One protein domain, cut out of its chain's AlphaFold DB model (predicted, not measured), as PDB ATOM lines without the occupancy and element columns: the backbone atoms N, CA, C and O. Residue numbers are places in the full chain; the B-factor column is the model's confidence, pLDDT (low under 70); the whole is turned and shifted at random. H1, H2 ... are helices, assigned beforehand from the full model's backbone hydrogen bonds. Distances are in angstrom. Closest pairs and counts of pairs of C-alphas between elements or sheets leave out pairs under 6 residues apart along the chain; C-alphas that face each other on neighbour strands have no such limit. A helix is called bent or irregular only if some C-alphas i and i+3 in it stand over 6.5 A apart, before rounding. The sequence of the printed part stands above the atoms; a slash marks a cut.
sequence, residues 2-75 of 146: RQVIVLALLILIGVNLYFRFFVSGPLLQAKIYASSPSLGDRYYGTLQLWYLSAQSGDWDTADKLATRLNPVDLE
ATOM      1  N   ARG A   2      63.699 -14.340  87.719       80.81
ATOM      2  CA  ARG A   2      62.984 -14.185  86.428       80.81
ATOM      3  C   ARG A   2      63.592 -13.141  85.470       80.81
ATOM      4  O   ARG A   2      63.760 -13.428  84.295       80.81
ATOM      5  N   GLN A   3      63.976 -11.966  85.975       84.94
ATOM      6  CA  GLN A   3      64.570 -10.895  85.155       84.94
ATOM      7  C   GLN A   3      65.946 -11.261  84.577       84.94
ATOM      8  O   GLN A   3      66.250 -10.902  83.446       84.94
ATOM      9  N   VAL A   4      66.743 -12.038  85.317       89.25
ATOM     10  CA  VAL A   4      68.060 -12.513  84.858       89.25
ATOM     11  C   VAL A   4      67.900 -13.506  83.705       89.25
ATOM     12  O   VAL A   4      68.631 -13.432  82.725       89.25
ATOM     13  N   ILE A   5      66.894 -14.386  83.782       93.25
ATOM     14  CA  ILE A   5      66.578 -15.348  82.714       93.25
ATOM     15  C   ILE A   5      66.122 -14.620  81.442       93.25
ATOM     16  O   ILE A   5      66.572 -14.956  80.349       93.25
ATOM     17  N   VAL A   6      65.268 -13.598  81.571       92.25
ATOM     18  CA  VAL A   6      64.798 -12.806  80.421       92.25
ATOM     19  C   VAL A   6      65.954 -12.054  79.759       92.25
ATOM     20  O   VAL A   6      66.075 -12.082  78.537       92.25
ATOM     21  N   LEU A   7      66.842 -11.440  80.548       93.81
ATOM     22  CA  LEU A   7      68.019 -10.752  80.019       93.81
ATOM     23  C   LEU A   7      68.964 -11.723  79.291       93.81
ATOM     24  O   LEU A   7      69.414 -11.425  78.188       93.81
ATOM     25  N   ALA A   8      69.214 -12.902  79.868       93.56
ATOM     26  CA  ALA A   8      70.046 -13.930  79.247       93.56
ATOM     27  C   ALA A   8      69.469 -14.412  77.903       93.56
ATOM     28  O   ALA A   8      70.216 -14.574  76.939       93.56
ATOM     29  N   LEU A   9      68.145 -14.582  77.811       93.00
ATOM     30  CA  LEU A   9      67.469 -14.945  76.562       93.00
ATOM     31  C   LEU A   9      67.578 -13.843  75.503       93.00
ATOM     32  O   LEU A   9      67.861 -14.146  74.348       93.00
ATOM     33  N   LEU A  10      67.405 -12.575  75.884       93.81
ATOM     34  CA  LEU A  10      67.558 -11.449  74.957       93.81
ATOM     35  C   LEU A  10      68.989 -11.338  74.420       93.81
ATOM     36  O   LEU A  10      69.168 -11.100  73.228       93.81
ATOM     37  N   ILE A  11      69.998 -11.573  75.265       93.12
ATOM     38  CA  ILE A  11      71.403 -11.621  74.836       93.12
ATOM     39  C   ILE A  11      71.622 -12.784  73.864       93.12
ATOM     40  O   ILE A  11      72.212 -12.584  72.808       93.12
ATOM     41  N   LEU A  12      71.106 -13.978  74.165       92.38
ATOM     42  CA  LEU A  12      71.200 -15.145  73.278       92.38
ATOM     43  C   LEU A  12      70.546 -14.893  71.914       92.38
ATOM     44  O   LEU A  12      71.126 -15.237  70.885       92.38
ATOM     45  N   ILE A  13      69.373 -14.256  71.896       91.00
ATOM     46  CA  ILE A  13      68.692 -13.850  70.662       91.00
ATOM     47  C   ILE A  13      69.538 -12.815  69.913       91.00
ATOM     48  O   ILE A  13      69.767 -12.978  68.717       91.00
ATOM     49  N   GLY A  14      70.047 -11.789  70.599       87.81
ATOM     50  CA  GLY A  14      70.884 -10.746  70.001       87.81
ATOM     51  C   GLY A  14      72.173 -11.293  69.387       87.81
ATOM     52  O   GLY A  14      72.501 -10.961  68.251       87.81
ATOM     53  N   VAL A  15      72.862 -12.195  70.090       85.69
ATOM     54  CA  VAL A  15      74.056 -12.891  69.591       85.69
ATOM     55  C   VAL A  15      73.709 -13.749  68.372       85.69
ATOM     56  O   VAL A  15      74.405 -13.684  67.361       85.69
ATOM     57  N   ASN A  16      72.610 -14.504  68.417       83.12
ATOM     58  CA  ASN A  16      72.163 -15.318  67.283       83.12
ATOM     59  C   ASN A  16      71.861 -14.451  66.045       83.12
ATOM     60  O   ASN A  16      72.357 -14.735  64.953       83.12
ATOM     61  N   LEU A  17      71.132 -13.345  66.226       81.94
ATOM     62  CA  LEU A  17      70.852 -12.386  65.156       81.94
ATOM     63  C   LEU A  17      72.146 -11.772  64.604       81.94
ATOM     64  O   LEU A  17      72.304 -11.705  63.387       81.94
ATOM     65  N   TYR A  18      73.097 -11.395  65.462       81.00
ATOM     66  CA  TYR A  18      74.387 -10.853  65.030       81.00
ATOM     67  C   TYR A  18      75.153 -11.833  64.131       81.00
ATOM     68  O   TYR A  18      75.550 -11.469  63.025       81.00
ATOM     69  N   PHE A  19      75.298 -13.096  64.541       73.31
ATOM     70  CA  PHE A  19      75.980 -14.103  63.718       73.31
ATOM     71  C   PHE A  19      75.243 -14.388  62.407       73.31
ATOM     72  O   PHE A  19      75.882 -14.560  61.366       73.31
ATOM     73  N   ARG A  20      73.905 -14.393  62.432       68.44
ATOM     74  CA  ARG A  20      73.088 -14.591  61.233       68.44
ATOM     75  C   ARG A  20      73.272 -13.460  60.221       68.44
ATOM     76  O   ARG A  20      73.424 -13.753  59.039       68.44
ATOM     77  N   PHE A  21      73.269 -12.204  60.667       68.50
ATOM     78  CA  PHE A  21      73.317 -11.041  59.776       68.50
ATOM     79  C   PHE A  21      74.732 -10.598  59.393       68.50
ATOM     80  O   PHE A  21      74.922 -10.143  58.271       68.50
ATOM     81  N   PHE A  22      75.719 -10.738  60.280       66.00
ATOM     82  CA  PHE A  22      77.033 -10.108  60.094       66.00
ATOM     83  C   PHE A  22      78.192 -11.086  59.866       66.00
ATOM     84  O   PHE A  22      79.254 -10.656  59.428       66.00
ATOM     85  N   VAL A  23      78.022 -12.389  60.129       65.12
ATOM     86  CA  VAL A  23      79.133 -13.371  60.084       65.12
ATOM     87  C   VAL A  23      78.828 -14.579  59.184       65.12
ATOM     88  O   VAL A  23      79.680 -15.443  58.969       65.12
ATOM     89  N   SER A  24      77.624 -14.670  58.613       68.12
ATOM     90  CA  SER A  24      77.211 -15.857  57.863       68.12
ATOM     91  C   SER A  24      77.772 -15.879  56.433       68.12
ATOM     92  O   SER A  24      77.101 -15.551  55.459       68.12
ATOM     93  N   GLY A  25      79.026 -16.311  56.294       84.19
ATOM     94  CA  GLY A  25      79.609 -16.624  54.989       84.19
ATOM     95  C   GLY A  25      78.875 -17.783  54.286       84.19
ATOM     96  O   GLY A  25      78.226 -18.591  54.964       84.19
ATOM     97  N   PRO A  26      79.011 -17.927  52.952       88.50
ATOM     98  CA  PRO A  26      78.306 -18.950  52.169       88.50
ATOM     99  C   PRO A  26      78.467 -20.371  52.726       88.50
ATOM    100  O   PRO A  26      77.501 -21.124  52.814       88.50
ATOM    101  N   LEU A  27      79.672 -20.709  53.198       90.56
ATOM    102  CA  LEU A  27      79.961 -22.003  53.816       90.56
ATOM    103  C   LEU A  27      79.170 -22.234  55.111       90.56
ATOM    104  O   LEU A  27      78.655 -23.328  55.334       90.56
ATOM    105  N   LEU A  28      79.081 -21.224  55.981       89.75
ATOM    106  CA  LEU A  28      78.359 -21.351  57.246       89.75
ATOM    107  C   LEU A  28      76.855 -21.483  56.993       89.75
ATOM    108  O   LEU A  28      76.215 -22.337  57.602       89.75
ATOM    109  N   GLN A  29      76.308 -20.701  56.059       90.62
ATOM    110  CA  GLN A  29      74.904 -20.818  55.664       90.62
ATOM    111  C   GLN A  29      74.597 -22.211  55.106       90.62
ATOM    112  O   GLN A  29      73.656 -22.855  55.566       90.62
ATOM    113  N   ALA A  30      75.434 -22.717  54.198       94.00
ATOM    114  CA  ALA A  30      75.277 -24.050  53.626       94.00
ATOM    115  C   ALA A  30      75.293 -25.151  54.701       94.00
ATOM    116  O   ALA A  30      74.455 -26.051  54.678       94.00
ATOM    117  N   LYS A  31      76.177 -25.045  55.707       94.00
ATOM    118  CA  LYS A  31      76.207 -25.964  56.862       94.00
ATOM    119  C   LYS A  31      74.945 -25.886  57.724       94.00
ATOM    120  O   LYS A  31      74.460 -26.926  58.171       94.00
ATOM    121  N   ILE A  32      74.418 -24.683  57.957       92.38
ATOM    122  CA  ILE A  32      73.170 -24.484  58.708       92.38
ATOM    123  C   ILE A  32      72.008 -25.154  57.967       92.38
ATOM    124  O   ILE A  32      71.310 -25.972  58.564       92.38
ATOM    125  N   TYR A  33      71.845 -24.889  56.666       94.06
ATOM    126  CA  TYR A  33      70.807 -25.523  55.847       94.06
ATOM    127  C   TYR A  33      70.968 -27.045  55.788       94.06
ATOM    128  O   TYR A  33      70.002 -27.768  56.016       94.06
ATOM    129  N   ALA A  34      72.191 -27.549  55.601       94.56
ATOM    130  CA  ALA A  34      72.482 -28.984  55.585       94.56
ATOM    131  C   ALA A  34      72.139 -29.688  56.913       94.56
ATOM    132  O   ALA A  34      71.885 -30.891  56.931       94.56
ATOM    133  N   SER A  35      72.111 -28.941  58.019       93.94
ATOM    134  CA  SER A  35      71.750 -29.444  59.351       93.94
ATOM    135  C   SER A  35      70.263 -29.253  59.683       93.94
ATOM    136  O   SER A  35      69.826 -29.642  60.766       93.94
ATOM    137  N   SER A  36      69.478 -28.657  58.779       93.56
ATOM    138  CA  SER A  36      68.049 -28.422  58.982       93.56
ATOM    139  C   SER A  36      67.276 -29.746  59.090       93.56
ATOM    140  O   SER A  36      67.577 -30.714  58.373       93.56
ATOM    141  N   PRO A  37      66.242 -29.820  59.951       93.06
ATOM    142  CA  PRO A  37      65.344 -30.972  59.990       93.06
ATOM    143  C   PRO A  37      64.535 -31.117  58.689       93.06
ATOM    144  O   PRO A  37      64.214 -32.243  58.297       93.06
ATOM    145  N   SER A  38      64.266 -30.012  57.984       96.69
ATOM    146  CA  SER A  38      63.577 -30.007  56.690       96.69
ATOM    147  C   SER A  38      64.390 -30.761  55.632       96.69
ATOM    148  O   SER A  38      65.569 -30.485  55.418       96.69
ATOM    149  N   LEU A  39      63.747 -31.717  54.953       94.38
ATOM    150  CA  LEU A  39      64.359 -32.482  53.858       94.38
ATOM    151  C   LEU A  39      64.843 -31.564  52.728       94.38
ATOM    152  O   LEU A  39      65.952 -31.755  52.234       94.38
ATOM    153  N   GLY A  40      64.036 -30.565  52.357       96.50
ATOM    154  CA  GLY A  40      64.362 -29.620  51.287       96.50
ATOM    155  C   GLY A  40      65.547 -28.725  51.641       96.50
ATOM    156  O   GLY A  40      66.491 -28.622  50.864       96.50
ATOM    157  N   ASP A  41      65.552 -28.155  52.847       96.25
ATOM    158  CA  ASP A  41      66.662 -27.316  53.315       96.25
ATOM    159  C   ASP A  41      67.959 -28.114  53.412       96.25
ATOM    160  O   ASP A  41      69.019 -27.646  53.004       96.25
ATOM    161  N   ARG A  42      67.873 -29.348  53.923       97.12
ATOM    162  CA  ARG A  42      69.026 -30.235  54.027       97.12
ATOM    163  C   ARG A  42      69.594 -30.574  52.657       97.12
ATOM    164  O   ARG A  42      70.814 -30.554  52.488       97.12
ATOM    165  N   TYR A  43      68.723 -30.868  51.694       97.75
ATOM    166  CA  TYR A  43      69.118 -31.096  50.310       97.75
ATOM    167  C   TYR A  43      69.824 -29.867  49.736       97.75
ATOM    168  O   TYR A  43      70.961 -29.959  49.280       97.75
ATOM    169  N   TYR A  44      69.189 -28.701  49.853       97.50
ATOM    170  CA  TYR A  44      69.717 -27.429  49.376       97.50
ATOM    171  C   TYR A  44      71.079 -27.091  49.993       97.50
ATOM    172  O   TYR A  44      72.028 -26.794  49.272       97.50
ATOM    173  N   GLY A  45      71.223 -27.207  51.315       97.44
ATOM    174  CA  GLY A  45      72.494 -26.969  51.995       97.44
ATOM    175  C   GLY A  45      73.580 -27.965  51.588       97.44
ATOM    176  O   GLY A  45      74.728 -27.579  51.386       97.44
ATOM    177  N   THR A  46      73.225 -29.239  51.393       97.94
ATOM    178  CA  THR A  46      74.163 -30.257  50.887       97.94
ATOM    179  C   THR A  46      74.625 -29.924  49.468       97.94
ATOM    180  O   THR A  46      75.813 -30.032  49.175       97.94
ATOM    181  N   LEU A  47      73.715 -29.457  48.610       98.12
ATOM    182  CA  LEU A  47      74.023 -29.021  47.251       98.12
ATOM    183  C   LEU A  47      74.940 -27.789  47.250       98.12
ATOM    184  O   LEU A  47      75.918 -27.747  46.511       98.12
ATOM    185  N   GLN A  48      74.690 -26.811  48.122       97.81
ATOM    186  CA  GLN A  48      75.573 -25.654  48.283       97.81
ATOM    187  C   GLN A  48      76.978 -26.057  48.747       97.81
ATOM    188  O   GLN A  48      77.966 -25.577  48.194       97.81
ATOM    189  N   LEU A  49      77.081 -26.949  49.738       97.94
ATOM    190  CA  LEU A  49      78.371 -27.477  50.188       97.94
ATOM    191  C   LEU A  49      79.102 -28.194  49.053       97.94
ATOM    192  O   LEU A  49      80.303 -28.004  48.892       97.94
ATOM    193  N   TRP A  50      78.371 -28.965  48.248       98.31
ATOM    194  CA  TRP A  50      78.924 -29.644  47.086       98.31
ATOM    195  C   TRP A  50      79.538 -28.654  46.091       98.31
ATOM    196  O   TRP A  50      80.696 -28.819  45.711       98.31
ATOM    197  N   TYR A  51      78.805 -27.595  45.728       97.31
ATOM    198  CA  TYR A  51      79.306 -26.557  44.823       97.31
ATOM    199  C   TYR A  51      80.531 -25.839  45.386       97.31
ATOM    200  O   TYR A  51      81.498 -25.646  44.656       97.31
ATOM    201  N   LEU A  52      80.524 -25.485  46.673       96.50
ATOM    202  CA  LEU A  52      81.664 -24.827  47.318       96.50
ATOM    203  C   LEU A  52      82.916 -25.716  47.299       96.50
ATOM    204  O   LEU A  52      83.992 -25.234  46.959       96.50
ATOM    205  N   SER A  53      82.774 -27.010  47.606       96.19
ATOM    206  CA  SER A  53      83.877 -27.976  47.530       96.19
ATOM    207  C   SER A  53      84.387 -28.163  46.099       96.19
ATOM    208  O   SER A  53      85.593 -28.159  45.867       96.19
ATOM    209  N   ALA A  54      83.488 -28.280  45.119       95.62
ATOM    210  CA  ALA A  54      83.869 -28.429  43.717       95.62
ATOM    211  C   ALA A  54      84.579 -27.174  43.171       95.62
ATOM    212  O   ALA A  54      85.589 -27.289  42.479       95.62
ATOM    213  N   GLN A  55      84.101 -25.979  43.536       93.00
ATOM    214  CA  GLN A  55      84.711 -24.694  43.174       93.00
ATOM    215  C   GLN A  55      86.104 -24.514  43.781       93.00
ATOM    216  O   GLN A  55      86.981 -23.950  43.132       93.00
ATOM    217  N   SER A  56      86.331 -25.012  45.000       92.31
ATOM    218  CA  SER A  56      87.656 -24.996  45.627       92.31
ATOM    219  C   SER A  56      88.586 -26.107  45.123       92.31
ATOM    220  O   SER A  56      89.707 -26.222  45.609       92.31
ATOM    221  N   GLY A  57      88.132 -26.951  44.189       91.56
ATOM    222  CA  GLY A  57      88.886 -28.096  43.676       91.56
ATOM    223  C   GLY A  57      88.943 -29.303  44.620       91.56
ATOM    224  O   GLY A  57      89.619 -30.281  44.300       91.56
ATOM    225  N   ASP A  58      88.222 -29.279  45.745       94.50
ATOM    226  CA  ASP A  58      88.112 -30.401  46.686       94.50
ATOM    227  C   ASP A  58      87.047 -31.395  46.200       94.50
ATOM    228  O   ASP A  58      85.937 -31.520  46.736       94.50
ATOM    229  N   TRP A  59      87.391 -32.091  45.117       94.12
ATOM    230  CA  TRP A  59      86.523 -33.083  44.492       94.12
ATOM    231  C   TRP A  59      86.290 -34.310  45.376       94.12
ATOM    232  O   TRP A  59      85.234 -34.924  45.262       94.12
ATOM    233  N   ASP A  60      87.194 -34.615  46.310       95.75
ATOM    234  CA  ASP A  60      87.024 -35.719  47.258       95.75
ATOM    235  C   ASP A  60      85.869 -35.442  48.230       95.75
ATOM    236  O   ASP A  60      85.025 -36.309  48.485       95.75
ATOM    237  N   THR A  61      85.794 -34.222  48.773       96.12
ATOM    238  CA  THR A  61      84.657 -33.809  49.604       96.12
ATOM    239  C   THR A  61      83.384 -33.679  48.772       96.12
ATOM    240  O   THR A  61      82.324 -34.144  49.205       96.12
ATOM    241  N   ALA A  62      83.476 -33.114  47.565       97.12
ATOM    242  CA  ALA A  62      82.333 -33.018  46.661       97.12
ATOM    243  C   ALA A  62      81.761 -34.410  46.327       97.12
ATOM    244  O   ALA A  62      80.554 -34.621  46.400       97.12
ATOM    245  N   ASP A  63      82.595 -35.408  46.043       96.56
ATOM    246  CA  ASP A  63      82.137 -36.763  45.719       96.56
ATOM    247  C   ASP A  63      81.462 -37.457  46.908       96.56
ATOM    248  O   ASP A  63      80.444 -38.130  46.735       96.56
ATOM    249  N   LYS A  64      81.932 -37.220  48.140       97.44
ATOM    250  CA  LYS A  64      81.238 -37.699  49.349       97.44
ATOM    251  C   LYS A  64      79.844 -37.086  49.477       97.44
ATOM    252  O   LYS A  64      78.886 -37.804  49.772       97.44
ATOM    253  N   LEU A  65      79.714 -35.780  49.246       97.62
ATOM    254  CA  LEU A  65      78.431 -35.070  49.311       97.62
ATOM    255  C   LEU A  65      77.478 -35.494  48.185       97.62
ATOM    256  O   LEU A  65      76.275 -35.604  48.421       97.62
ATOM    257  N   ALA A  66      78.009 -35.806  46.999       97.06
ATOM    258  CA  ALA A  66      77.233 -36.217  45.830       97.06
ATOM    259  C   ALA A  66      76.376 -37.467  46.082       97.06
ATOM    260  O   ALA A  66      75.304 -37.595  45.501       97.06
ATOM    261  N   THR A  67      76.791 -38.353  46.996       97.06
ATOM    262  CA  THR A  67      76.022 -39.557  47.378       97.06
ATOM    263  C   THR A  67      74.641 -39.256  47.973       97.06
ATOM    264  O   THR A  67      73.798 -40.146  48.056       97.06
ATOM    265  N   ARG A  68      74.403 -38.010  48.400       96.38
ATOM    266  CA  ARG A  68      73.152 -37.543  49.018       96.38
ATOM    267  C   ARG A  68      72.337 -36.628  48.103       96.38
ATOM    268  O   ARG A  68      71.348 -36.055  48.557       96.38
ATOM    269  N   LEU A  69      72.770 -36.450  46.857       97.56
ATOM    270  CA  LEU A  69      72.198 -35.509  45.899       97.56
ATOM    271  C   LEU A  69      71.666 -36.247  44.669       97.56
ATOM    272  O   LEU A  69      72.088 -37.364  44.371       97.56
ATOM    273  N   ASN A  70      70.738 -35.622  43.943       97.62
ATOM    274  CA  ASN A  70      70.296 -36.133  42.653       97.62
ATOM    275  C   ASN A  70      71.427 -35.934  41.625       97.62
ATOM    276  O   ASN A  70      71.851 -34.794  41.425       97.62
ATOM    277  N   PRO A  71      71.910 -36.991  40.943       96.31
ATOM    278  CA  PRO A  71      72.972 -36.865  39.946       96.31
ATOM    279  C   PRO A  71      72.671 -35.853  38.833       96.31
ATOM    280  O   PRO A  71      73.598 -35.198  38.359       96.31
ATOM    281  N   VAL A  72      71.396 -35.689  38.458       97.19
ATOM    282  CA  VAL A  72      70.959 -34.742  37.416       97.19
ATOM    283  C   VAL A  72      71.303 -33.298  37.794       97.19
ATOM    284  O   VAL A  72      71.778 -32.537  36.955       97.19
ATOM    285  N   ASP A  73      71.175 -32.941  39.074       96.25
ATOM    286  CA  ASP A  73      71.466 -31.585  39.562       96.25
ATOM    287  C   ASP A  73      72.968 -31.261  39.537       96.25
ATOM    288  O   ASP A  73      73.363 -30.098  39.625       96.25
ATOM    289  N   LEU A  74      73.815 -32.289  39.429       97.00
ATOM    290  CA  LEU A  74      75.273 -32.171  39.434       97.00
ATOM    291  C   LEU A  74      75.877 -32.307  38.035       97.00
ATOM    292  O   LEU A  74      77.026 -31.923  37.817       97.00
ATOM    293  N   GLU A  75      75.140 -32.894  37.093       94.75
ATOM    294  CA  GLU A  75      75.664 -33.363  35.812       94.75
ATOM    295  C   GLU A  75      76.272 -32.235  34.977       94.75
ATOM    296  O   GLU A  75      77.397 -32.357  34.475       94.75
TER     297      GLU A  75
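What this domain is: This is residues 2 to 75 of the 146 residues of an uncharacterized protein of Candidatus Shapirobacteria bacterium RBG_13_44_7 (UniProt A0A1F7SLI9). A long helical arm, residues 2 to 19 of H1, sticks out from a small helical body in which H2, H3 and H4 fold back and forth, with H3 between H2 and H4. The short H5 follows near the body's far end, and the arm makes much of the length. The printed part has 74 residues with five named helices, H1 to H5 in chain order, and no named strand; the class is all helix. The whole is only just loose, close to extended, with a radius of gyration of the C-alphas of 16.6 A and spans of 55 by 24 by 16 A.

How they stand to each other: H1, residues 2 to 23, touches no helix and is apart from H2, residues 26 to 34, despite their tight link. H2 and H3, residues 39 to 55, form a helical hairpin and touch, the closest C-alphas being those of Ala 34 and Arg 42, 4.0 A apart. They run opposite ways at a shallow tilt of 33 degrees, only just short of steep. H3 and H4, residues 59 to 66, form a second helical hairpin, opposite ways at a shallow tilt of 15 degrees; they touch, closest at the C-alphas of Trp 50 and Ala 62, 4.8 A. H5, residues 71 to 75, is close to H4 but not clearly touching, with the C-alphas of Ala 66 and Leu 74 closest at 7.8 A. H3 and H5 are only just apart, at 8.5 A. In H1, H2, H3, H4 and H5 every O i to N i+4 pair is within hydrogen-bond range.

Where its parts are: H1 begins at C-alpha 2, (62.984, -14.185, 86.428), and measures 30.9 A; it is neither bent nor irregular, but only just: C-alphas 20 and 23 are 6.3 A apart. H3 measures 24.3 A from C-alpha 39 at (64.359, -32.482, 53.858), H2 12.1 A, H4 9.9 A and H5 6.0 A, ending at C-alpha 75, (75.664, -33.363, 35.812).

The domain as a whole: The C-alphas of Arg 2 and Glu 75 are the two farthest apart, 55.6 A. The printed part has no cut, and its four links between helices are tight. Residues 20 to 24 have pLDDT under 70.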